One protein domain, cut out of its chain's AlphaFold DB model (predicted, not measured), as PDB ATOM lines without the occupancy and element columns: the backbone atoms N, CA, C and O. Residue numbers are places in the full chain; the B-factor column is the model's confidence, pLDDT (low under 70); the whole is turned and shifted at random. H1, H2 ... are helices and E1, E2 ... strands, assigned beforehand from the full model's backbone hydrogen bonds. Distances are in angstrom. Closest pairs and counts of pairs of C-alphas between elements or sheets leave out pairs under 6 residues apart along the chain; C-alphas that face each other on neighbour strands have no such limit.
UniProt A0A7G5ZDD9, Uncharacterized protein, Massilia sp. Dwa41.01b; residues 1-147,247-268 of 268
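What this domain is: This is residues 1 to 147 and 247 to 268 of the 268 residues of an uncharacterized protein of Massilia sp. Dwa41.01b (UniProt A0A7G5ZDD9). One long, twisted wall of seven strands makes most of the length, with its longest strands, E3 and E4, in the middle. The long helix H3 is over one end of it, H4 is near the other, the small H1 and H5 also pack on the wall, and H2 only grazes it with its residues 11 to 12. The 169 printed residues hold five named helices and seven named strands, in chain order H1 H2 E1 H3 E2 E3 E4 E5 E6 H4 H5 E7; the class is mixed, helices and strands. The mixed sheet runs E1 E2 E3 E4 E5 E6 E7, and only E6 and E7 are parallel. The whole is loose, with a radius of gyration of the C-alphas of 19.9 A, and elongated, spanning 62 by 37 by 29 A.

How they stand to each other: Begin with E2, residues 77 to 85, E3, 89 to 101, E4, 107 to 119, E5, 122 to 127, and E6, 132 to 135: a meander, each strand the antiparallel neighbour of the one before. Look for N 82 and O 93 at 2.8 A, N 94 and O 114 at 2.8 A, N 117 and O 124 at 2.9 A, and N 125 and O 134 at 2.9 A. Edge strand E1, residues 20 to 30, is antiparallel to E2, with N 26 and O 83 at 3.0 A. Edge strand E7, residues 261 to 264, is parallel to E6, with N 263 and O 133 at 2.8 A. H1, residues 2 to 7, H3, 35 to 61, and H4, 139 to 144, are on the same face, giving two layers, helices on one face of a sheet. H3 runs along the strands at a height over the sheet of 9.6 A; its closest C-alphas to E3 are Val 52 and Leu 101, 7.0 A. H2, residues 11 to 15, only grazes the sheet, and only just touches H5, residues 249 to 252, with 3 pairs of C-alphas within 8 A, the closest being Phe 15 and Val 251 at 5.5 A. In H3 and H4 every O i to N i+4 pair is within hydrogen-bond range; H1 has 1 of 2, H2 has 0 of 1 but 2 of 2 O i to N i+3 pairs, and H5 is too short for an i+4 pair.

Where its parts are: Find C-alpha 89 at (46.304, 103.104, 11.724); from there E3 runs 38.2 A to C-alpha 101. E4 covers 38.6 A, E1 29.3 A with a bend of 55 degrees at residue 23, and E2 26.4 A. H3 starts at C-alpha 35, (19.084, 83.186, 3.577), and covers 39.1 A. E7 ends at C-alpha 264, (60.952, 94.429, 2.821).

The domain as a whole: The C-alphas farthest apart are those of Lys 63 and Pro 146, 63.5 A. Residues 148 to 246 are not printed, and C-alphas 147 and 247 are 19.2 A apart across the cut. The link from H3 to E2, residues 62 to 76, is long. Look for pLDDT under 70 at residues 1 to 8, 31 to 35, 258 and 265 to 268; the mean of the printed part is 87.2.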
ATOM      1  N   MET A   1      30.313  70.861  13.711       47.84
ATOM      2  CA  MET A   1      31.668  71.459  13.667       47.84
ATOM      3  C   MET A   1      31.583  72.961  13.381       47.84
ATOM      4  O   MET A   1      32.399  73.690  13.915       47.84
ATOM      5  N   GLU A   2      30.527  73.431  12.694       44.34
ATOM      6  CA  GLU A   2      30.095  74.842  12.528       44.34
ATOM      7  C   GLU A   2      30.379  75.783  13.721       44.34
ATOM      8  O   GLU A   2      31.073  76.789  13.576       44.34
ATOM      9  N   LYS A   3      29.932  75.428  14.937       50.53
ATOM     10  CA  LYS A   3      30.193  76.238  16.144       50.53
ATOM     11  C   LYS A   3      31.681  76.459  16.422       50.53
ATOM     12  O   LYS A   3      32.028  77.471  17.010       50.53
ATOM     13  N   GLN A   4      32.560  75.543  16.023       54.34
ATOM     14  CA  GLN A   4      33.975  75.620  16.376       54.34
ATOM     15  C   GLN A   4      34.726  76.684  15.578       54.34
ATOM     16  O   GLN A   4      35.595  77.307  16.161       54.34
ATOM     17  N   ILE A   5      34.390  76.959  14.313       58.88
ATOM     18  CA  ILE A   5      35.109  77.979  13.516       58.88
ATOM     19  C   ILE A   5      34.681  79.387  13.940       58.88
ATOM     20  O   ILE A   5      35.516  80.256  14.177       58.88
ATOM     21  N   ILE A   6      33.374  79.581  14.107       61.16
ATOM     22  CA  ILE A   6      32.748  80.869  14.430       61.16
ATOM     23  C   ILE A   6      32.980  81.280  15.890       61.16
ATOM     24  O   ILE A   6      33.001  82.465  16.218       61.16
ATOM     25  N   GLN A   7      33.151  80.305  16.785       65.25
ATOM     26  CA  GLN A   7      33.438  80.553  18.201       65.25
ATOM     27  C   GLN A   7      34.916  80.393  18.543       65.25
ATOM     28  O   GLN A   7      35.297  80.634  19.691       65.25
ATOM     29  N   ALA A   8      35.750  79.959  17.598       68.88
ATOM     30  CA  ALA A   8      37.151  79.773  17.903       68.88
ATOM     31  C   ALA A   8      37.838  81.115  18.173       68.88
ATOM     32  O   ALA A   8      37.479  82.150  17.601       68.88
ATOM     33  N   PRO A   9      38.840  81.103  19.063       74.50
ATOM     34  CA  PRO A   9      39.606  82.293  19.365       74.50
ATOM     35  C   PRO A   9      40.306  82.801  18.102       74.50
ATOM     36  O   PRO A   9      40.829  82.025  17.304       74.50
ATOM     37  N   MET A  10      40.326  84.121  17.942       80.44
ATOM     38  CA  MET A  10      41.135  84.759  16.913       80.44
ATOM     39  C   MET A  10      42.611  84.773  17.337       80.44
ATOM     40  O   MET A  10      42.884  84.918  18.533       80.44
ATOM     41  N   PRO A  11      43.564  84.677  16.391       72.62
ATOM     42  CA  PRO A  11      44.998  84.604  16.700       72.62
ATOM     43  C   PRO A  11      45.513  85.779  17.533       72.62
ATOM     44  O   PRO A  11      46.423  85.630  18.340       72.62
ATOM     45  N   HIS A  12      44.899  86.958  17.389       77.81
ATOM     46  CA  HIS A  12      45.304  88.148  18.140       77.81
ATOM     47  C   HIS A  12      45.091  88.046  19.651       77.81
ATOM     48  O   HIS A  12      45.725  88.801  20.390       77.81
ATOM     49  N   ASN A  13      44.290  87.083  20.122       76.06
ATOM     50  CA  ASN A  13      44.152  86.806  21.548       76.06
ATOM     51  C   ASN A  13      45.504  86.416  22.165       76.06
ATOM     52  O   ASN A  13      45.747  86.683  23.342       76.06
ATOM     53  N   GLU A  14      46.400  85.833  21.367       75.31
ATOM     54  CA  GLU A  14      47.760  85.498  21.778       75.31
ATOM     55  C   GLU A  14      48.675  86.728  21.769       75.31
ATOM     56  O   GLU A  14      49.651  86.765  22.514       75.31
ATOM     57  N   PHE A  15      48.349  87.768  20.993       75.75
ATOM     58  CA  PHE A  15      49.161  88.973  20.776       75.75
ATOM     59  C   PHE A  15      48.875  90.115  21.765       75.75
ATOM     60  O   PHE A  15      49.234  91.267  21.529       75.75
ATOM     61  N   GLY A  16      48.281  89.810  22.921       71.25
ATOM     62  CA  GLY A  16      48.138  90.773  24.013       71.25
ATOM     63  C   GLY A  16      49.491  91.146  24.632       71.25
ATOM     64  O   GLY A  16      50.254  90.265  25.025       71.25
ATOM     65  N   GLY A  17      49.805  92.440  24.735       85.19
ATOM     66  CA  GLY A  17      51.060  92.917  25.336       85.19
ATOM     67  C   GLY A  17      51.391  94.375  25.006       85.19
ATOM     68  O   GLY A  17      50.637  95.046  24.303       85.19
ATOM     69  N   GLY A  18      52.498  94.880  25.548       88.25
ATOM     70  CA  GLY A  18      52.952  96.250  25.302       88.25
ATOM     71  C   GLY A  18      52.110  97.344  25.987       88.25
ATOM     72  O   GLY A  18      51.208  97.053  26.786       88.25
ATOM     73  N   PRO A  19      52.409  98.628  25.710       92.62
ATOM     74  CA  PRO A  19      51.678  99.752  26.284       92.62
ATOM     75  C   PRO A  19      50.213  99.734  25.849       92.62
ATOM     76  O   PRO A  19      49.880  99.370  24.720       92.62
ATOM     77  N   LYS A  20      49.318 100.143  26.751       94.88
ATOM     78  CA  LYS A  20      47.890 100.217  26.445       94.88
ATOM     79  C   LYS A  20      47.611 101.384  25.504       94.88
ATOM     80  O   LYS A  20      47.996 102.516  25.781       94.88
ATOM     81  N   ILE A  21      46.882 101.107  24.432       94.75
ATOM     82  CA  ILE A  21      46.417 102.092  23.458       94.75
ATOM     83  C   ILE A  21      44.908 101.992  23.297       94.75
ATOM     84  O   ILE A  21      44.313 100.925  23.468       94.75
ATOM     85  N   LYS A  22      44.291 103.127  22.978       96.19
ATOM     86  CA  LYS A  22      42.855 103.211  22.748       96.19
ATOM     87  C   LYS A  22      42.533 102.858  21.297       96.19
ATOM     88  O   LYS A  22      43.149 103.407  20.387       96.19
ATOM     89  N   VAL A  23      41.558 101.979  21.095       96.19
ATOM     90  CA  VAL A  23      41.110 101.504  19.781       96.19
ATOM     91  C   VAL A  23      39.586 101.492  19.686       96.19
ATOM     92  O   VAL A  23      38.870 101.532  20.687       96.19
ATOM     93  N   HIS A  24      39.074 101.407  18.467       95.75
ATOM     94  CA  HIS A  24      37.761 100.840  18.199       95.75
ATOM     95  C   HIS A  24      37.979  99.420  17.689       95.75
ATOM     96  O   HIS A  24      38.802  99.198  16.802       95.75
ATOM     97  N   TYR A  25      37.282  98.471  18.297       94.62
ATOM     98  CA  TYR A  25      37.348  97.059  17.961       94.62
ATOM     99  C   TYR A  25      36.015  96.590  17.390       94.62
ATOM    100  O   TYR A  25      34.952  97.004  17.869       94.62
ATOM    101  N   MET A  26      36.075  95.704  16.402       93.81
ATOM    102  CA  MET A  26      34.906  95.090  15.787       93.81
ATOM    103  C   MET A  26      35.224  93.681  15.291       93.81
ATOM    104  O   MET A  26      36.217  93.497  14.592       93.81
ATOM    105  N   ARG A  27      34.346  92.722  15.598       91.81
ATOM    106  CA  ARG A  27      34.334  91.373  15.020       91.81
ATOM    107  C   ARG A  27      33.194  91.246  14.025       91.81
ATOM    108  O   ARG A  27      32.025  91.289  14.418       91.81
ATOM    109  N   LEU A  28      33.537  91.067  12.757       88.88
ATOM    110  CA  LEU A  28      32.622  90.815  11.652       88.88
ATOM    111  C   LEU A  28      32.578  89.325  11.332       88.88
ATOM    112  O   LEU A  28      33.614  88.670  11.210       88.88
ATOM    113  N   HIS A  29      31.371  88.803  11.160       85.19
ATOM    114  CA  HIS A  29      31.154  87.477  10.590       85.19
ATOM    115  C   HIS A  29      30.628  87.649   9.172       85.19
ATOM    116  O   HIS A  29      29.746  88.485   8.943       85.19
ATOM    117  N   MET A  30      31.165  86.869   8.236       77.19
ATOM    118  CA  MET A  30      30.694  86.847   6.854       77.19
ATOM    119  C   MET A  30      30.057  85.489   6.545       77.19
ATOM    120  O   MET A  30      30.503  84.461   7.048       77.19
ATOM    121  N   GLY A  31      29.018  85.476   5.706       64.50
ATOM    122  CA  GLY A  31      28.483  84.238   5.121       64.50
ATOM    123  C   GLY A  31      27.264  83.585   5.795       64.50
ATOM    124  O   GLY A  31      26.663  82.704   5.185       64.50
ATOM    125  N   GLU A  32      26.814  84.030   6.974       62.59
ATOM    126  CA  GLU A  32      25.624  83.449   7.647       62.59
ATOM    127  C   GLU A  32      24.454  84.420   7.845       62.59
ATOM    128  O   GLU A  32      23.375  84.040   8.301       62.59
ATOM    129  N   GLU A  33      24.636  85.689   7.493       64.81
ATOM    130  CA  GLU A  33      23.706  86.743   7.906       64.81
ATOM    131  C   GLU A  33      22.411  86.780   7.075       64.81
ATOM    132  O   GLU A  33      21.437  87.412   7.482       64.81
ATOM    133  N   SER A  34      22.362  86.094   5.924       64.50
ATOM    134  CA  SER A  34      21.182  86.050   5.047       64.50
ATOM    135  C   SER A  34      20.834  84.650   4.544       64.50
ATOM    136  O   SER A  34      21.695  83.778   4.411       64.50
ATOM    137  N   ASP A  35      19.554  84.428   4.216       69.75
ATOM    138  CA  ASP A  35      19.084  83.186   3.577       69.75
ATOM    139  C   ASP A  35      19.810  82.901   2.259       69.75
ATOM    140  O   ASP A  35      20.158  81.755   1.985       69.75
ATOM    141  N   ARG A  36      20.099  83.951   1.483       72.19
ATOM    142  CA  ARG A  36      20.855  83.855   0.232       72.19
ATOM    143  C   ARG A  36      22.288  83.388   0.464       72.19
ATOM    144  O   ARG A  36      22.772  82.549  -0.285       72.19
ATOM    145  N   MET A  37      22.969  83.899   1.491       72.31
ATOM    146  CA  MET A  37      24.327  83.448   1.809       72.31
ATOM    147  C   MET A  37      24.340  82.002   2.299       72.31
ATOM    148  O   MET A  37      25.170  81.214   1.854       72.31
ATOM    149  N   ARG A  38      23.343  81.610   3.103       76.56
ATOM    150  CA  ARG A  38      23.136  80.204   3.472       76.56
ATOM    151  C   ARG A  38      22.867  79.322   2.251       76.56
ATOM    152  O   ARG A  38      23.383  78.213   2.169       76.56
ATOM    153  N   GLU A  39      22.093  79.798   1.281       80.44
ATOM    154  CA  GLU A  39      21.862  79.087   0.022       80.44
ATOM    155  C   GLU A  39      23.130  78.968  -0.828       80.44
ATOM    156  O   GLU A  39      23.426  77.879  -1.316       80.44
ATOM    157  N   GLN A  40      23.917  80.039  -0.943       81.31
ATOM    158  CA  GLN A  40      25.209  80.009  -1.620       81.31
ATOM    159  C   GLN A  40      26.165  79.024  -0.942       81.31
ATOM    160  O   GLN A  40      26.779  78.217  -1.635       81.31
ATOM    161  N   SER A  41      26.234  79.023   0.392       80.12
ATOM    162  CA  SER A  41      27.015  78.045   1.153       80.12
ATOM    163  C   SER A  41      26.585  76.609   0.840       80.12
ATOM    164  O   SER A  41      27.414  75.790   0.440       80.12
ATOM    165  N   ARG A  42      25.275  76.313   0.878       85.50
ATOM    166  CA  ARG A  42      24.744  74.998   0.469       85.50
ATOM    167  C   ARG A  42      25.118  74.643  -0.973       85.50
ATOM    168  O   ARG A  42      25.430  73.489  -1.259       85.50
ATOM    169  N   GLY A  43      25.099  75.621  -1.877       88.25
ATOM    170  CA  GLY A  43      25.548  75.464  -3.260       88.25
ATOM    171  C   GLY A  43      27.029  75.091  -3.359       88.25
ATOM    172  O   GLY A  43      27.376  74.177  -4.106       88.25
ATOM    173  N   MET A  44      27.891  75.732  -2.567       87.69
ATOM    174  CA  MET A  44      29.321  75.419  -2.505       87.69
ATOM    175  C   MET A  44      29.576  74.025  -1.920       87.69
ATOM    176  O   MET A  44      30.344  73.265  -2.501       87.69
ATOM    177  N   VAL A  45      28.873  73.633  -0.852       90.56
ATOM    178  CA  VAL A  45      28.955  72.269  -0.287       90.56
ATOM    179  C   VAL A  45      28.494  71.222  -1.304       90.56
ATOM    180  O   VAL A  45      29.136  70.189  -1.474       90.56
ATOM    181  N   LYS A  46      27.420  71.494  -2.054       93.38
ATOM    182  CA  LYS A  46      26.975  70.608  -3.138       93.38
ATOM    183  C   LYS A  46      28.009  70.513  -4.266       93.38
ATOM    184  O   LYS A  46      28.220  69.433  -4.809       93.38
ATOM    185  N   SER A  47      28.660  71.622  -4.616       93.38
ATOM    186  CA  SER A  47      29.771  71.619  -5.574       93.38
ATOM    187  C   SER A  47      30.932  70.753  -5.071       93.38
ATOM    188  O   SER A  47      31.447  69.922  -5.817       93.38
ATOM    189  N   LEU A  48      31.273  70.866  -3.784       93.25
ATOM    190  CA  LEU A  48      32.288  70.043  -3.129       93.25
ATOM    191  C   LEU A  48      31.940  68.547  -3.179       93.25
ATOM    192  O   LEU A  48      32.796  67.748  -3.554       93.25
ATOM    193  N   GLN A  49      30.681  68.173  -2.910       95.19
ATOM    194  CA  GLN A  49      30.198  66.795  -3.079       95.19
ATOM    195  C   GLN A  49      30.444  66.284  -4.502       95.19
ATOM    196  O   GLN A  49      31.014  65.213  -4.694       95.19
ATOM    197  N   ASN A  50      30.059  67.074  -5.509       96.12
ATOM    198  CA  ASN A  50      30.221  66.689  -6.909       96.12
ATOM    199  C   ASN A  50      31.701  66.494  -7.281       96.12
ATOM    200  O   ASN A  50      32.026  65.581  -8.041       96.12
ATOM    201  N   MET A  51      32.601  67.331  -6.749       95.94
ATOM    202  CA  MET A  51      34.045  67.189  -6.958       95.94
ATOM    203  C   MET A  51      34.588  65.901  -6.324       95.94
ATOM    204  O   MET A  51      35.341  65.177  -6.978       95.94
ATOM    205  N   VAL A  52      34.163  65.574  -5.098       97.25
ATOM    206  CA  VAL A  52      34.498  64.302  -4.431       97.25
ATOM    207  C   VAL A  52      34.016  63.114  -5.266       97.25
ATOM    208  O   VAL A  52      34.805  62.221  -5.575       97.25
ATOM    209  N   ASP A  53      32.752  63.113  -5.692       97.31
ATOM    210  CA  ASP A  53      32.166  62.010  -6.463       97.31
ATOM    211  C   ASP A  53      32.876  61.809  -7.808       97.31
ATOM    212  O   ASP A  53      33.174  60.678  -8.212       97.31
ATOM    213  N   MET A  54      33.200  62.911  -8.492       97.44
ATOM    214  CA  MET A  54      33.966  62.880  -9.736       97.44
ATOM    215  C   MET A  54      35.379  62.331  -9.505       97.44
ATOM    216  O   MET A  54      35.818  61.463 -10.264       97.44
ATOM    217  N   CYS A  55      36.068  62.773  -8.452       97.88
ATOM    218  CA  CYS A  55      37.383  62.255  -8.088       97.88
ATOM    219  C   CYS A  55      37.339  60.747  -7.833       97.88
ATOM    220  O   CYS A  55      38.110  59.997  -8.435       97.88
ATOM    221  N   VAL A  56      36.388  60.281  -7.014       97.94
ATOM    222  CA  VAL A  56      36.229  58.858  -6.686       97.94
ATOM    223  C   VAL A  56      36.007  58.040  -7.953       97.94
ATOM    224  O   VAL A  56      36.636  56.995  -8.135       97.94
ATOM    225  N   LYS A  57      35.140  58.514  -8.856       97.69
ATOM    226  CA  LYS A  57      34.884  57.854 -10.140       97.69
ATOM    227  C   LYS A  57      36.162  57.749 -10.979       97.69
ATOM    228  O   LYS A  57      36.484  56.660 -11.451       97.69
ATOM    229  N   MET A  58      36.899  58.847 -11.138       97.19
ATOM    230  CA  MET A  58      38.114  58.887 -11.958       97.19
ATOM    231  C   MET A  58      39.245  58.030 -11.376       97.19
ATOM    232  O   MET A  58      39.853  57.243 -12.100       97.19
ATOM    233  N   ARG A  59      39.490  58.109 -10.064       96.94
ATOM    234  CA  ARG A  59      40.514  57.307  -9.377       96.94
ATOM    235  C   ARG A  59      40.204  55.812  -9.426       96.94
ATOM    236  O   ARG A  59      41.106  55.017  -9.686       96.94
ATOM    237  N   ARG A  60      38.933  55.415  -9.277       95.81
ATOM    238  CA  ARG A  60      38.513  54.008  -9.429       95.81
ATOM    239  C   ARG A  60      38.763  53.476 -10.839       95.81
ATOM    240  O   ARG A  60      39.243  52.353 -10.972       95.81
ATOM    241  N   LEU A  61      38.504  54.274 -11.880       96.62
ATOM    242  CA  LEU A  61      38.832  53.901 -13.265       96.62
ATOM    243  C   LEU A  61      40.342  53.696 -13.460       96.62
ATOM    244  O   LEU A  61      40.756  52.796 -14.185       96.62
ATOM    245  N   GLN A  62      41.158  54.488 -12.767       96.31
ATOM    246  CA  GLN A  62      42.618  54.382 -12.770       96.31
ATOM    247  C   GLN A  62      43.166  53.294 -11.830       96.31
ATOM    248  O   GLN A  62      44.381  53.143 -11.730       96.31
ATOM    249  N   LYS A  63      42.304  52.537 -11.131       95.94
ATOM    250  CA  LYS A  63      42.691  51.573 -10.080       95.94
ATOM    251  C   LYS A  63      43.554  52.194  -8.967       95.94
ATOM    252  O   LYS A  63      44.348  51.501  -8.336       95.94
ATOM    253  N   ALA A  64      43.396  53.494  -8.727       96.12
ATOM    254  CA  ALA A  64      44.050  54.204  -7.638       96.12
ATOM    255  C   ALA A  64      43.238  54.086  -6.336       96.12
ATOM    256  O   ALA A  64      42.029  53.838  -6.362       96.12
ATOM    257  N   SER A  65      43.907  54.286  -5.197       94.44
ATOM    258  CA  SER A  65      43.242  54.359  -3.891       94.44
ATOM    259  C   SER A  65      42.290  55.556  -3.828       94.44
ATOM    260  O   SER A  65      42.560  56.603  -4.420       94.44
ATOM    261  N   VAL A  66      41.182  55.391  -3.105       96.38
ATOM    262  CA  VAL A  66      40.205  56.448  -2.821       96.38
ATOM    263  C   VAL A  66      39.850  56.434  -1.342       96.38
ATOM    264  O   VAL A  66      39.677  55.371  -0.748       96.38
ATOM    265  N   ASN A  67      39.691  57.617  -0.773       96.75
ATOM    266  CA  ASN A  67      39.390  57.850   0.628       96.75
ATOM    267  C   ASN A  67      38.375  59.002   0.767       96.75
ATOM    268  O   ASN A  67      38.697  60.052   1.318       96.75
ATOM    269  N   PRO A  68      37.153  58.857   0.221       94.69
ATOM    270  CA  PRO A  68      36.162  59.921   0.292       94.69
ATOM    271  C   PRO A  68      35.773  60.240   1.746       94.69
ATOM    272  O   PRO A  68      35.723  59.331   2.583       94.69
ATOM    273  N   PRO A  69      35.448  61.507   2.059       93.69
ATOM    274  CA  PRO A  69      34.969  61.889   3.381       93.69
ATOM    275  C   PRO A  69      33.673  61.141   3.729       93.69
ATOM    276  O   PRO A  69      32.792  60.960   2.890       93.69
ATOM    277  N   ARG A  70      33.526  60.725   4.993       90.31
ATOM    278  CA  ARG A  70      32.278  60.100   5.484       90.31
ATOM    279  C   ARG A  70      31.135  61.102   5.629       90.31
ATOM    280  O   ARG A  70      29.972  60.718   5.566       90.31
ATOM    281  N   GLN A  71      31.481  62.362   5.862       89.69
ATOM    282  CA  GLN A  71      30.562  63.474   6.020       89.69
ATOM    283  C   GLN A  71      31.209  64.714   5.406       89.69
ATOM    284  O   GLN A  71      32.407  64.928   5.574       89.69
ATOM    285  N   LEU A  72      30.415  65.509   4.691       88.38
ATOM    286  CA  LEU A  72      30.845  66.816   4.210       88.38
ATOM    287  C   LEU A  72      30.756  67.871   5.312       88.38
ATOM    288  O   LEU A  72      29.891  67.761   6.186       88.38
ATOM    289  N   PRO A  73      31.600  68.911   5.253       85.69
ATOM    290  CA  PRO A  73      31.472  70.037   6.159       85.69
ATOM    291  C   PRO A  73      30.165  70.794   5.898       85.69
ATOM    292  O   PRO A  73      29.632  70.803   4.785       85.69
ATOM    293  N   ASP A  74      29.672  71.467   6.936       80.75
ATOM    294  CA  ASP A  74      28.464  72.301   6.863       80.75
ATOM    295  C   ASP A  74      28.666  73.510   5.919       80.75
ATOM    296  O   ASP A  74      27.710  74.022   5.334       80.75
ATOM    297  N   TYR A  75      29.926  73.927   5.735       79.00
ATOM    298  CA  TYR A  75      30.369  75.018   4.868       79.00
ATOM    299  C   TYR A  75      31.595  74.566   4.076       79.00
ATOM    300  O   TYR A  75      32.482  73.920   4.623       79.00
ATOM    301  N   ALA A  76      31.681  74.926   2.795       83.50
ATOM    302  CA  ALA A  76      32.908  74.713   2.022       83.50
ATOM    303  C   ALA A  76      33.965  75.796   2.311       83.50
ATOM    304  O   ALA A  76      35.160  75.560   2.145       83.50
ATOM    305  N   GLU A  77      33.515  76.978   2.737       82.56
ATOM    306  CA  GLU A  77      34.354  78.130   3.042       82.56
ATOM    307  C   GLU A  77      33.672  79.031   4.086       82.56
ATOM    308  O   GLU A  77      32.444  79.154   4.086       82.56
ATOM    309  N   GLY A  78      34.451  79.660   4.969       80.94
ATOM    310  CA  GLY A  78      33.954  80.591   5.984       80.94
ATOM    311  C   GLY A  78      34.975  81.668   6.343       80.94
ATOM    312  O   GLY A  78      36.181  81.435   6.260       80.94
ATOM    313  N   TYR A  79      34.491  82.843   6.760       84.31
ATOM    314  CA  TYR A  79      35.335  84.003   7.051       84.31
ATOM    315  C   TYR A  79      34.931  84.695   8.357       84.31
ATOM    316  O   TYR A  79      33.756  84.989   8.596       84.31
ATOM    317  N   MET A  80      35.931  85.021   9.172       87.69
ATOM    318  CA  MET A  80      35.788  85.860  10.360       87.69
ATOM    319  C   MET A  80      36.864  86.941  10.344       87.69
ATOM    320  O   MET A  80      38.023  86.662  10.033       87.69
ATOM    321  N   GLN A  81      36.482  88.166  10.700       91.31
ATOM    322  CA  GLN A  81      37.382  89.310  10.682       91.31
ATOM    323  C   GLN A  81      37.318  90.096  11.991       91.31
ATOM    324  O   GLN A  81      36.247  90.555  12.380       91.31
ATOM    325  N   ASP A  82      38.475  90.346  12.602       93.56
ATOM    326  CA  ASP A  82      38.620  91.217  13.768       93.56
ATOM    327  C   ASP A  82      39.431  92.451  13.390       93.56
ATOM    328  O   ASP A  82      40.579  92.359  12.963       93.56
ATOM    329  N   THR A  83      38.827  93.623  13.539       94.69
ATOM    330  CA  THR A  83      39.428  94.906  13.164       94.69
ATOM    331  C   THR A  83      39.717  95.726  14.409       94.69
ATOM    332  O   THR A  83      38.835  95.920  15.248       94.69
ATOM    333  N   TYR A  84      40.941  96.235  14.507       95.56
ATOM    334  CA  TYR A  84      41.381  97.189  15.517       95.56
ATOM    335  C   TYR A  84      41.804  98.465  14.818       95.56
ATOM    336  O   TYR A  84      42.752  98.465  14.039       95.56
ATOM    337  N   THR A  85      41.149  99.572  15.129       95.56
ATOM    338  CA  THR A  85      41.448 100.847  14.481       95.56
ATOM    339  C   THR A  85      41.717 101.931  15.513       95.56
ATOM    340  O   THR A  85      41.083 102.006  16.567       95.56
ATOM    341  N   THR A  86      42.716 102.753  15.227       95.88
ATOM    342  CA  THR A  86      43.081 103.966  15.968       95.88
ATOM    343  C   THR A  86      42.807 105.174  15.075       95.88
ATOM    344  O   THR A  86      42.259 105.028  13.988       95.88
ATOM    345  N   ALA A  87      43.204 106.378  15.488       93.50
ATOM    346  CA  ALA A  87      43.069 107.557  14.636       93.50
ATOM    347  C   ALA A  87      43.988 107.549  13.397       93.50
ATOM    348  O   ALA A  87      43.696 108.241  12.425       93.50
ATOM    349  N   ASN A  88      45.103 106.812  13.418       94.69
ATOM    350  CA  ASN A  88      46.129 106.893  12.370       94.69
ATOM    351  C   ASN A  88      46.522 105.560  11.725       94.69
ATOM    352  O   ASN A  88      47.258 105.563  10.740       94.69
ATOM    353  N   ARG A  89      46.051 104.439  12.266       96.25
ATOM    354  CA  ARG A  89      46.304 103.104  11.724       96.25
ATOM    355  C   ARG A  89      45.197 102.127  12.075       96.25
ATOM    356  O   ARG A  89      44.505 102.301  13.082       96.25
ATOM    357  N   GLU A  90      45.110 101.069  11.295       96.38
ATOM    358  CA  GLU A  90      44.185  99.958  11.461       96.38
ATOM    359  C   GLU A  90      44.928  98.640  11.271       96.38
ATOM    360  O   GLU A  90      45.835  98.562  10.449       96.38
ATOM    361  N   ILE A  91      44.551  97.609  12.020       96.50
ATOM    362  CA  ILE A  91      44.929  96.237  11.714       96.50
ATOM    363  C   ILE A  91      43.686  95.366  11.645       96.50
ATOM    364  O   ILE A  91      42.826  95.401  12.528       96.50
ATOM    365  N   THR A  92      43.622  94.576  10.584       95.44
ATOM    366  CA  THR A  92      42.530  93.654  10.312       95.44
ATOM    367  C   THR A  92      43.070  92.241  10.337       95.44
ATOM    368  O   THR A  92      43.901  91.901   9.503       95.44
ATOM    369  N   TYR A  93      42.605  91.432  11.279       94.50
ATOM    370  CA  TYR A  93      42.871  90.003  11.358       94.50
ATOM    371  C   TYR A  93      41.769  89.249  10.634       94.50
ATOM    372  O   TYR A  93      40.599  89.448  10.952       94.50
ATOM    373  N   THR A  94      42.135  88.344   9.739       91.94
ATOM    374  CA  THR A  94      41.192  87.517   8.991       91.94
ATOM    375  C   THR A  94      41.511  86.053   9.230       91.94
ATOM    376  O   THR A  94      42.641  85.611   9.023       91.94
ATOM    377  N   ARG A  95      40.498  85.295   9.644       90.06
ATOM    378  CA  ARG A  95      40.513  83.838   9.606       90.06
ATOM    379  C   ARG A  95      39.686  83.373   8.421       90.06
ATOM    380  O   ARG A  95      38.533  83.785   8.283       90.06
ATOM    381  N   ILE A  96      40.262  82.487   7.626       87.19
ATOM    382  CA  ILE A  96      39.605  81.842   6.496       87.19
ATOM    383  C   ILE A  96      39.619  80.341   6.749       87.19
ATOM    384  O   ILE A  96      40.677  79.756   6.958       87.19
ATOM    385  N   TYR A  97      38.447  79.726   6.725       86.44
ATOM    386  CA  TYR A  97      38.302  78.277   6.702       86.44
ATOM    387  C   TYR A  97      37.989  77.829   5.280       86.44
ATOM    388  O   TYR A  97      37.114  78.422   4.648       86.44
ATOM    389  N   ARG A  98      38.645  76.770   4.799       87.31
ATOM    390  CA  ARG A  98      38.385  76.148   3.492       87.31
ATOM    391  C   ARG A  98      38.432  74.632   3.582       87.31
ATOM    392  O   ARG A  98      39.327  74.073   4.212       87.31
ATOM    393  N   ALA A  99      37.512  73.971   2.887       89.12
ATOM    394  CA  ALA A  99      37.581  72.541   2.623       89.12
ATOM    395  C   ALA A  99      38.068  72.299   1.188       89.12
ATOM    396  O   ALA A  99      37.388  72.635   0.218       89.12
ATOM    397  N   GLU A 100      39.247  71.701   1.054       90.25
ATOM    398  CA  GLU A 100      39.914  71.438  -0.220       90.25
ATOM    399  C   GLU A 100      39.945  69.935  -0.516       90.25
ATOM    400  O   GLU A 100      40.052  69.106   0.386       90.25
ATOM    401  N   LEU A 101      39.850  69.564  -1.793       94.12
ATOM    402  CA  LEU A 101      39.927  68.169  -2.220       94.12
ATOM    403  C   LEU A 101      41.392  67.719  -2.311       94.12
ATOM    404  O   LEU A 101      42.185  68.329  -3.025       94.12
ATOM    405  N   ASN A 102      41.732  66.623  -1.637       93.88
ATOM    406  CA  ASN A 102      43.020  65.953  -1.780       93.88
ATOM    407  C   ASN A 102      43.042  65.000  -2.979       93.88
ATOM    408  O   ASN A 102      42.014  64.549  -3.490       93.88
ATOM    409  N   ASP A 103      44.251  64.590  -3.347       92.94
ATOM    410  CA  ASP A 103      44.493  63.625  -4.413       92.94
ATOM    411  C   ASP A 103      43.784  62.278  -4.212       92.94
ATOM    412  O   ASP A 103      43.306  61.696  -5.186       92.94
ATOM    413  N   ASP A 104      43.680  61.780  -2.980       94.69
ATOM    414  CA  ASP A 104      42.991  60.527  -2.645       94.69
ATOM    415  C   ASP A 104      41.462  60.685  -2.534       94.69
ATOM    416  O   ASP A 104      40.774  59.768  -2.088       94.69
ATOM    417  N   CYS A 105      40.914  61.824  -2.957       96.44
ATOM    418  CA  CYS A 105      39.508  62.205  -2.837       96.44
ATOM    419  C   CYS A 105      39.011  62.435  -1.402       96.44
ATOM    420  O   CYS A 105      37.804  62.595  -1.207       96.44
ATOM    421  N   SER A 106      39.906  62.467  -0.409       95.56
ATOM    422  CA  SER A 106      39.573  62.984   0.918       95.56
ATOM    423  C   SER A 106      39.447  64.507   0.888       95.56
ATOM    424  O   SER A 106      39.862  65.162  -0.070       95.56
ATOM    425  N   LEU A 107      38.871  65.081   1.942       93.25
ATOM    426  CA  LEU A 107      38.888  66.525   2.144       93.25
ATOM    427  C   LEU A 107      39.977  66.893   3.145       93.25
ATOM    428  O   LEU A 107      40.092  66.281   4.207       93.25
ATOM    429  N   LYS A 108      40.754  67.913   2.801       90.31
ATOM    430  CA  LYS A 108      41.656  68.611   3.705       90.31
ATOM    431  C   LYS A 108      40.993  69.905   4.129       90.31
ATOM    432  O   LYS A 108      40.718  70.773   3.307       90.31
ATOM    433  N   GLU A 109      40.762  70.036   5.421       87.44
ATOM    434  CA  GLU A 109      40.320  71.292   6.008       87.44
ATOM    435  C   GLU A 109      41.547  72.152   6.314       87.44
ATOM    436  O   GLU A 109      42.534  71.673   6.882       87.44
ATOM    437  N   ARG A 110      41.503  73.413   5.889       87.00
ATOM    438  CA  ARG A 110      42.576  74.387   6.058       87.00
ATOM    439  C   ARG A 110      42.032  75.614   6.774       87.00
ATOM    440  O   ARG A 110      41.018  76.176   6.369       87.00
ATOM    441  N   ASP A 111      42.741  76.020   7.821       86.44
ATOM    442  CA  ASP A 111      42.558  77.304   8.484       86.44
ATOM    443  C   ASP A 111      43.732  78.213   8.115       86.44
ATOM    444  O   ASP A 111      44.881  77.943   8.477       86.44
ATOM    445  N   ASP A 112      43.434  79.292   7.403       89.19
ATOM    446  CA  ASP A 112      44.385  80.354   7.113       89.19
ATOM    447  C   ASP A 112      44.134  81.549   8.024       89.19
ATOM    448  O   ASP A 112      42.997  81.980   8.242       89.19
ATOM    449  N   TYR A 113      45.223  82.104   8.539       91.50
ATOM    450  CA  TYR A 113      45.211  83.266   9.402       91.50
ATOM    451  C   TYR A 113      46.089  84.337   8.781       91.50
ATOM    452  O   TYR A 113      47.286  84.143   8.573       91.50
ATOM    453  N   THR A 114      45.498  85.489   8.513       93.88
ATOM    454  CA  THR A 114      46.209  86.643   7.967       93.88
ATOM    455  C   THR A 114      45.916  87.876   8.802       93.88
ATOM    456  O   THR A 114      44.922  87.938   9.529       93.88
ATOM    457  N   ALA A 115      46.798  88.861   8.726       95.31
ATOM    458  CA  ALA A 115      46.546  90.190   9.238       95.31
ATOM    459  C   ALA A 115      47.063  91.244   8.259       95.31
ATOM    460  O   ALA A 115      48.084  91.048   7.609       95.31
ATOM    461  N   VAL A 116      46.375  92.377   8.168       96.56
ATOM    462  CA  VAL A 116      46.825  93.520   7.371       96.56
ATOM    463  C   VAL A 116      46.860  94.749   8.259       96.56
ATOM    464  O   VAL A 116      45.813  95.226   8.695       96.56
ATOM    465  N   LEU A 117      48.060  95.264   8.518       96.56
ATOM    466  CA  LEU A 117      48.281  96.546   9.185       96.56
ATOM    467  C   LEU A 117      48.348  97.643   8.124       96.56
ATOM    468  O   LEU A 117      49.118  97.536   7.176       96.56
ATOM    469  N   SER A 118      47.567  98.705   8.280       95.69
ATOM    470  CA  SER A 118      47.489  99.820   7.336       95.69
ATOM    471  C   SER A 118      47.583 101.166   8.047       95.69
ATOM    472  O   SER A 118      46.937 101.391   9.070       95.69
ATOM    473  N   SER A 119      48.339 102.087   7.457       95.81
ATOM    474  CA  SER A 119      48.399 103.502   7.834       95.81
ATOM    475  C   SER A 119      48.770 104.350   6.612       95.81
ATOM    476  O   SER A 119      48.883 103.839   5.497       95.81
ATOM    477  N   GLN A 120      49.000 105.650   6.810       93.38
ATOM    478  CA  GLN A 120      49.547 106.511   5.756       93.38
ATOM    479  C   GLN A 120      50.967 106.131   5.319       93.38
ATOM    480  O   GLN A 120      51.368 106.514   4.226       93.38
ATOM    481  N   ALA A 121      51.721 105.381   6.128       92.75
ATOM    482  CA  ALA A 121      53.042 104.902   5.729       92.75
ATOM    483  C   ALA A 121      52.992 103.729   4.735       92.75
ATOM    484  O   ALA A 121      53.980 103.455   4.064       92.75
ATOM    485  N   GLY A 122      51.852 103.040   4.618       93.25
ATOM    486  CA  GLY A 122      51.700 101.888   3.738       93.25
ATOM    487  C   GLY A 122      50.946 100.744   4.401       93.25
ATOM    488  O   GLY A 122      50.165 100.947   5.336       93.25
ATOM    489  N   LYS A 123      51.174  99.532   3.890       95.44
ATOM    490  CA  LYS A 123      50.574  98.293   4.387       95.44
ATOM    491  C   LYS A 123      51.659  97.291   4.772       95.44
ATOM    492  O   LYS A 123      52.642  97.182   4.044       95.44
ATOM    493  N   CYS A 124      51.440  96.567   5.864       96.75
ATOM    494  CA  CYS A 124      52.114  95.305   6.160       96.75
ATOM    495  C   CYS A 124      51.094  94.185   5.981       96.75
ATOM    496  O   CYS A 124      50.087  94.155   6.697       96.75
ATOM    497  N   GLU A 125      51.349  93.284   5.046       96.62
ATOM    498  CA  GLU A 125      50.581  92.056   4.868       96.62
ATOM    499  C   GLU A 125      51.267  90.949   5.660       96.62
ATOM    500  O   GLU A 125      52.478  90.764   5.565       96.62
ATOM    501  N   ILE A 126      50.515  90.262   6.515       95.25
ATOM    502  CA  ILE A 126      51.046  89.317   7.493       95.25
ATOM    503  C   ILE A 126      50.324  87.992   7.301       95.25
ATOM    504  O   ILE A 126      49.127  87.882   7.553       95.25
ATOM    505  N   ASP A 127      51.067  86.970   6.906       94.31
ATOM    506  CA  ASP A 127      50.621  85.588   6.938       94.31
ATOM    507  C   ASP A 127      50.999  84.993   8.300       94.31
ATOM    508  O   ASP A 127      52.173  84.747   8.598       94.31
ATOM    509  N   LEU A 128      50.000  84.810   9.165       92.38
ATOM    510  CA  LEU A 128      50.182  84.252  10.504       92.38
ATOM    511  C   LEU A 128      50.346  82.726  10.457       92.38
ATOM    512  O   LEU A 128      50.989  82.165  11.346       92.38
ATOM    513  N   THR A 129      49.807  82.067   9.428       90.88
ATOM    514  CA  THR A 129      49.936  80.620   9.214       90.88
ATOM    515  C   THR A 129      51.359  80.265   8.783       90.88
ATOM    516  O   THR A 129      51.999  79.406   9.389       90.88
ATOM    517  N   GLU A 130      51.890  80.955   7.775       93.00
ATOM    518  CA  GLU A 130      53.242  80.733   7.247       93.00
ATOM    519  C   GLU A 130      54.326  81.540   7.974       93.00
ATOM    520  O   GLU A 130      55.515  81.382   7.682       93.00
ATOM    521  N   ARG A 131      53.929  82.403   8.918       93.06
ATOM    522  CA  ARG A 131      54.804  83.337   9.643       93.06
ATOM    523  C   ARG A 131      55.648  84.185   8.696       93.06
ATOM    524  O   ARG A 131      56.877  84.259   8.795       93.06
ATOM    525  N   LYS A 132      54.984  84.837   7.750       95.19
ATOM    526  CA  LYS A 132      55.602  85.765   6.797       95.19
ATOM    527  C   LYS A 132      54.977  87.140   6.961       95.19
ATOM    528  O   LYS A 132      53.810  87.251   7.314       95.19
ATOM    529  N   ALA A 133      55.760  88.180   6.731       95.31
ATOM    530  CA  ALA A 133      55.252  89.539   6.655       95.31
ATOM    531  C   ALA A 133      55.935  90.277   5.506       95.31
ATOM    532  O   ALA A 133      57.129  90.079   5.272       95.31
ATOM    533  N   GLU A 134      55.194  91.113   4.794       95.81
ATOM    534  CA  GLU A 134      55.702  91.862   3.650       95.81
ATOM    535  C   GLU A 134      55.109  93.266   3.549       95.81
ATOM    536  O   GLU A 134      54.005  93.537   4.021       95.81
ATOM    537  N   GLY A 135      55.875  94.176   2.945       93.81
ATOM    538  CA  GLY A 135      55.515  95.587   2.824       93.81
ATOM    539  C   GLY A 135      56.160  96.471   3.896       93.81
ATOM    540  O   GLY A 135      57.293  96.238   4.316       93.81
ATOM    541  N   GLU A 136      55.450  97.521   4.308       95.31
ATOM    542  CA  GLU A 136      55.877  98.422   5.382       95.31
ATOM    543  C   GLU A 136      55.480  97.810   6.723       95.31
ATOM    544  O   GLU A 136      54.341  97.962   7.151       95.31
ATOM    545  N   CYS A 137      56.395  97.085   7.363       94.69
ATOM    546  CA  CYS A 137      56.133  96.315   8.578       94.69
ATOM    547  C   CYS A 137      56.759  96.914   9.850       94.69
ATOM    548  O   CYS A 137      56.742  96.268  10.902       94.69
ATOM    549  N   ASP A 138      57.286  98.141   9.819       93.31
ATOM    550  CA  ASP A 138      57.741  98.810  11.038       93.31
ATOM    551  C   ASP A 138      56.543  99.367  11.832       93.31
ATOM    552  O   ASP A 138      55.955 100.407  11.522       93.31
ATOM    553  N   ALA A 139      56.193  98.688  12.927       91.25
ATOM    554  CA  ALA A 139      55.095  99.095  13.800       91.25
ATOM    555  C   ALA A 139      55.258 100.519  14.366       91.25
ATOM    556  O   ALA A 139      54.259 101.202  14.604       91.25
ATOM    557  N   ALA A 140      56.490 100.996  14.568       93.62
ATOM    558  CA  ALA A 140      56.752 102.348  15.048       93.62
ATOM    559  C   ALA A 140      56.513 103.399  13.952       93.62
ATOM    560  O   ALA A 140      56.035 104.495  14.255       93.62
ATOM    561  N   VAL A 141      56.795 103.070  12.687       94.44
ATOM    562  CA  VAL A 141      56.458 103.912  11.525       94.44
ATOM    563  C   VAL A 141      54.940 104.052  11.395       94.44
ATOM    564  O   VAL A 141      54.424 105.173  11.356       94.44
ATOM    565  N   HIS A 142      54.199 102.942  11.464       95.31
ATOM    566  CA  HIS A 142      52.730 102.982  11.511       95.31
ATOM    567  C   HIS A 142      52.219 103.767  12.716       95.31
ATOM    568  O   HIS A 142      51.276 104.549  12.604       95.31
ATOM    569  N   ALA A 143      52.849 103.606  13.882       94.94
ATOM    570  CA  ALA A 143      52.398 104.273  15.094       94.94
ATOM    571  C   ALA A 143      52.556 105.794  15.067       94.94
ATOM    572  O   ALA A 143      51.724 106.496  15.647       94.94
ATOM    573  N   ARG A 144      53.592 106.293  14.387       95.75
ATOM    574  CA  ARG A 144      53.875 107.725  14.209       95.75
ATOM    575  C   ARG A 144      53.258 108.318  12.944       95.75
ATOM    576  O   ARG A 144      53.389 109.521  12.728       95.75
ATOM    577  N   SER A 145      52.601 107.502  12.121       93.06
ATOM    578  CA  SER A 145      51.989 107.970  10.881       93.06
ATOM    579  C   SER A 145      50.966 109.075  11.156       93.06
ATOM    580  O   SER A 145      50.258 109.020  12.167       93.06
ATOM    581  N   PRO A 146      50.880 110.098  10.291       91.19
ATOM    582  CA  PRO A 146      49.942 111.191  10.485       91.19
ATOM    583  C   PRO A 146      48.497 110.683  10.447       91.19
ATOM    584  O   PRO A 146      48.152 109.766   9.700       91.19
ATOM    585  N   VAL A 147      47.634 111.306  11.252       87.00
ATOM    586  CA  VAL A 147      46.182 111.108  11.160       87.00
ATOM    587  C   VAL A 147      45.719 111.663   9.822       87.00
ATOM    588  O   VAL A 147      46.025 112.811   9.505       87.00
ATOM    589  N   VAL A 247      43.562  98.267  24.495       93.56
ATOM    590  CA  VAL A 247      44.255  97.030  24.100       93.56
ATOM    591  C   VAL A 247      45.763  97.221  24.187       93.56
ATOM    592  O   VAL A 247      46.250  98.346  24.253       93.56
ATOM    593  N   GLY A 248      46.509  96.125  24.263       93.56
ATOM    594  CA  GLY A 248      47.966  96.193  24.197       93.56
ATOM    595  C   GLY A 248      48.439  96.555  22.786       93.56
ATOM    596  O   GLY A 248      47.859  96.064  21.819       93.56
ATOM    597  N   ALA A 249      49.453  97.413  22.654       92.88
ATOM    598  CA  ALA A 249      49.941  97.885  21.356       92.88
ATOM    599  C   ALA A 249      50.473  96.769  20.441       92.88
ATOM    600  O   ALA A 249      50.424  96.927  19.221       92.88
ATOM    601  N   ASP A 250      50.903  95.641  21.012       92.81
ATOM    602  CA  ASP A 250      51.387  94.463  20.280       92.81
ATOM    603  C   ASP A 250      50.347  93.889  19.304       92.81
ATOM    604  O   ASP A 250      50.716  93.239  18.328       92.81
ATOM    605  N   VAL A 251      49.055  94.189  19.502       93.75
ATOM    606  CA  VAL A 251      47.998  93.816  18.552       93.75
ATOM    607  C   VAL A 251      48.228  94.409  17.161       93.75
ATOM    608  O   VAL A 251      47.691  93.883  16.202       93.75
ATOM    609  N   PHE A 252      49.014  95.480  17.013       94.62
ATOM    610  CA  PHE A 252      49.365  96.063  15.711       94.62
ATOM    611  C   PHE A 252      50.678  95.521  15.136       94.62
ATOM    612  O   PHE A 252      51.104  95.976  14.082       94.62
ATOM    613  N   ALA A 253      51.347  94.595  15.820       92.31
ATOM    614  CA  ALA A 253      52.661  94.106  15.425       92.31
ATOM    615  C   ALA A 253      52.837  92.603  15.699       92.31
ATOM    616  O   ALA A 253      53.826  92.205  16.321       92.31
ATOM    617  N   PRO A 254      51.901  91.740  15.259       91.38
ATOM    618  CA  PRO A 254      51.961  90.315  15.581       91.38
ATOM    619  C   PRO A 254      53.235  89.649  15.037       91.38
ATOM    620  O   PRO A 254      53.803  88.773  15.685       91.38
ATOM    621  N   HIS A 255      53.746  90.132  13.901       90.12
ATOM    622  CA  HIS A 255      54.973  89.664  13.255       90.12
ATOM    623  C   HIS A 255      56.261  90.011  14.015       90.12
ATOM    624  O   HIS A 255      57.307  89.432  13.735       90.12
ATOM    625  N   GLN A 256      56.221  90.944  14.972       87.00
ATOM    626  CA  GLN A 256      57.389  91.268  15.802       87.00
ATOM    627  C   GLN A 256      57.638  90.224  16.898       87.00
ATOM    628  O   GLN A 256      58.710  90.207  17.506       87.00
ATOM    629  N   ARG A 257      56.683  89.319  17.146       79.31
ATOM    630  CA  ARG A 257      56.901  88.167  18.023       79.31
ATOM    631  C   ARG A 257      57.668  87.100  17.249       79.31
ATOM    632  O   ARG A 257      57.256  86.700  16.170       79.31
ATOM    633  N   GLY A 258      58.821  86.700  17.789       65.31
ATOM    634  CA  GLY A 258      59.870  85.969  17.073       65.31
ATOM    635  C   GLY A 258      59.388  84.797  16.208       65.31
ATOM    636  O   GLY A 258      58.519  84.022  16.598       65.31
ATOM    637  N   GLY A 259      60.012  84.654  15.037       82.12
ATOM    638  CA  GLY A 259      59.772  83.546  14.109       82.12
ATOM    639  C   GLY A 259      59.110  83.935  12.789       82.12
ATOM    640  O   GLY A 259      58.846  83.039  11.992       82.12
ATOM    641  N   PHE A 260      58.864  85.226  12.543       91.31
ATOM    642  CA  PHE A 260      58.394  85.707  11.246       91.31
ATOM    643  C   PHE A 260      59.555  86.035  10.310       91.31
ATOM    644  O   PHE A 260      60.551  86.639  10.714       91.31
ATOM    645  N   ARG A 261      59.397  85.687   9.034       91.31
ATOM    646  CA  ARG A 261      60.260  86.170   7.954       91.31
ATOM    647  C   ARG A 261      59.664  87.450   7.378       91.31
ATOM    648  O   ARG A 261      58.587  87.401   6.788       91.31
ATOM    649  N   ILE A 262      60.370  88.567   7.539       89.06
ATOM    650  CA  ILE A 262      59.955  89.874   7.019       89.06
ATOM    651  C   ILE A 262      60.656  90.110   5.680       89.06
ATOM    652  O   ILE A 262      61.884  90.171   5.637       89.06
ATOM    653  N   ASN A 263      59.886  90.240   4.602       85.31
ATOM    654  CA  ASN A 263      60.400  90.654   3.303       85.31
ATOM    655  C   ASN A 263      60.132  92.159   3.143       85.31
ATOM    656  O   ASN A 263      58.965  92.556   3.095       85.31
ATOM    657  N   PRO A 264      61.167  93.015   3.090       74.44
ATOM    658  CA  PRO A 264      60.952  94.429   2.821       74.44
ATOM    659  C   PRO A 264      60.342  94.603   1.426       74.44
ATOM    660  O   PRO A 264      60.590  93.798   0.525       74.44
ATOM    661  N   ARG A 265      59.548  95.663   1.251       65.75
ATOM    662  CA  ARG A 265      59.044  96.056  -0.067       65.75
ATOM    663  C   ARG A 265      60.241  96.270  -1.003       65.75
ATOM    664  O   ARG A 265      61.145  97.028  -0.664       65.75
ATOM    665  N   SER A 266      60.266  95.594  -2.150       53.31
ATOM    666  CA  SER A 266      61.157  95.987  -3.240       53.31
ATOM    667  C   SER A 266      60.629  97.300  -3.806       53.31
ATOM    668  O   SER A 266      59.460  97.369  -4.187       53.31
ATOM    669  N   ASP A 267      61.455  98.341  -3.797       47.91
ATOM    670  CA  ASP A 267      61.133  99.607  -4.448       47.91
ATOM    671  C   ASP A 267      61.023  99.356  -5.965       47.91
ATOM    672  O   ASP A 267      62.038  99.211  -6.647       47.91
ATOM    673  N   GLU A 268      59.791  99.232  -6.471       38.47
ATOM    674  CA  GLU A 268      59.442  99.349  -7.898       38.47
ATOM    675  C   GLU A 268      58.899 100.748  -8.195       38.47
ATOM    676  O   GLU A 268      58.025 101.222  -7.423       38.47
TER     677      GLU A 268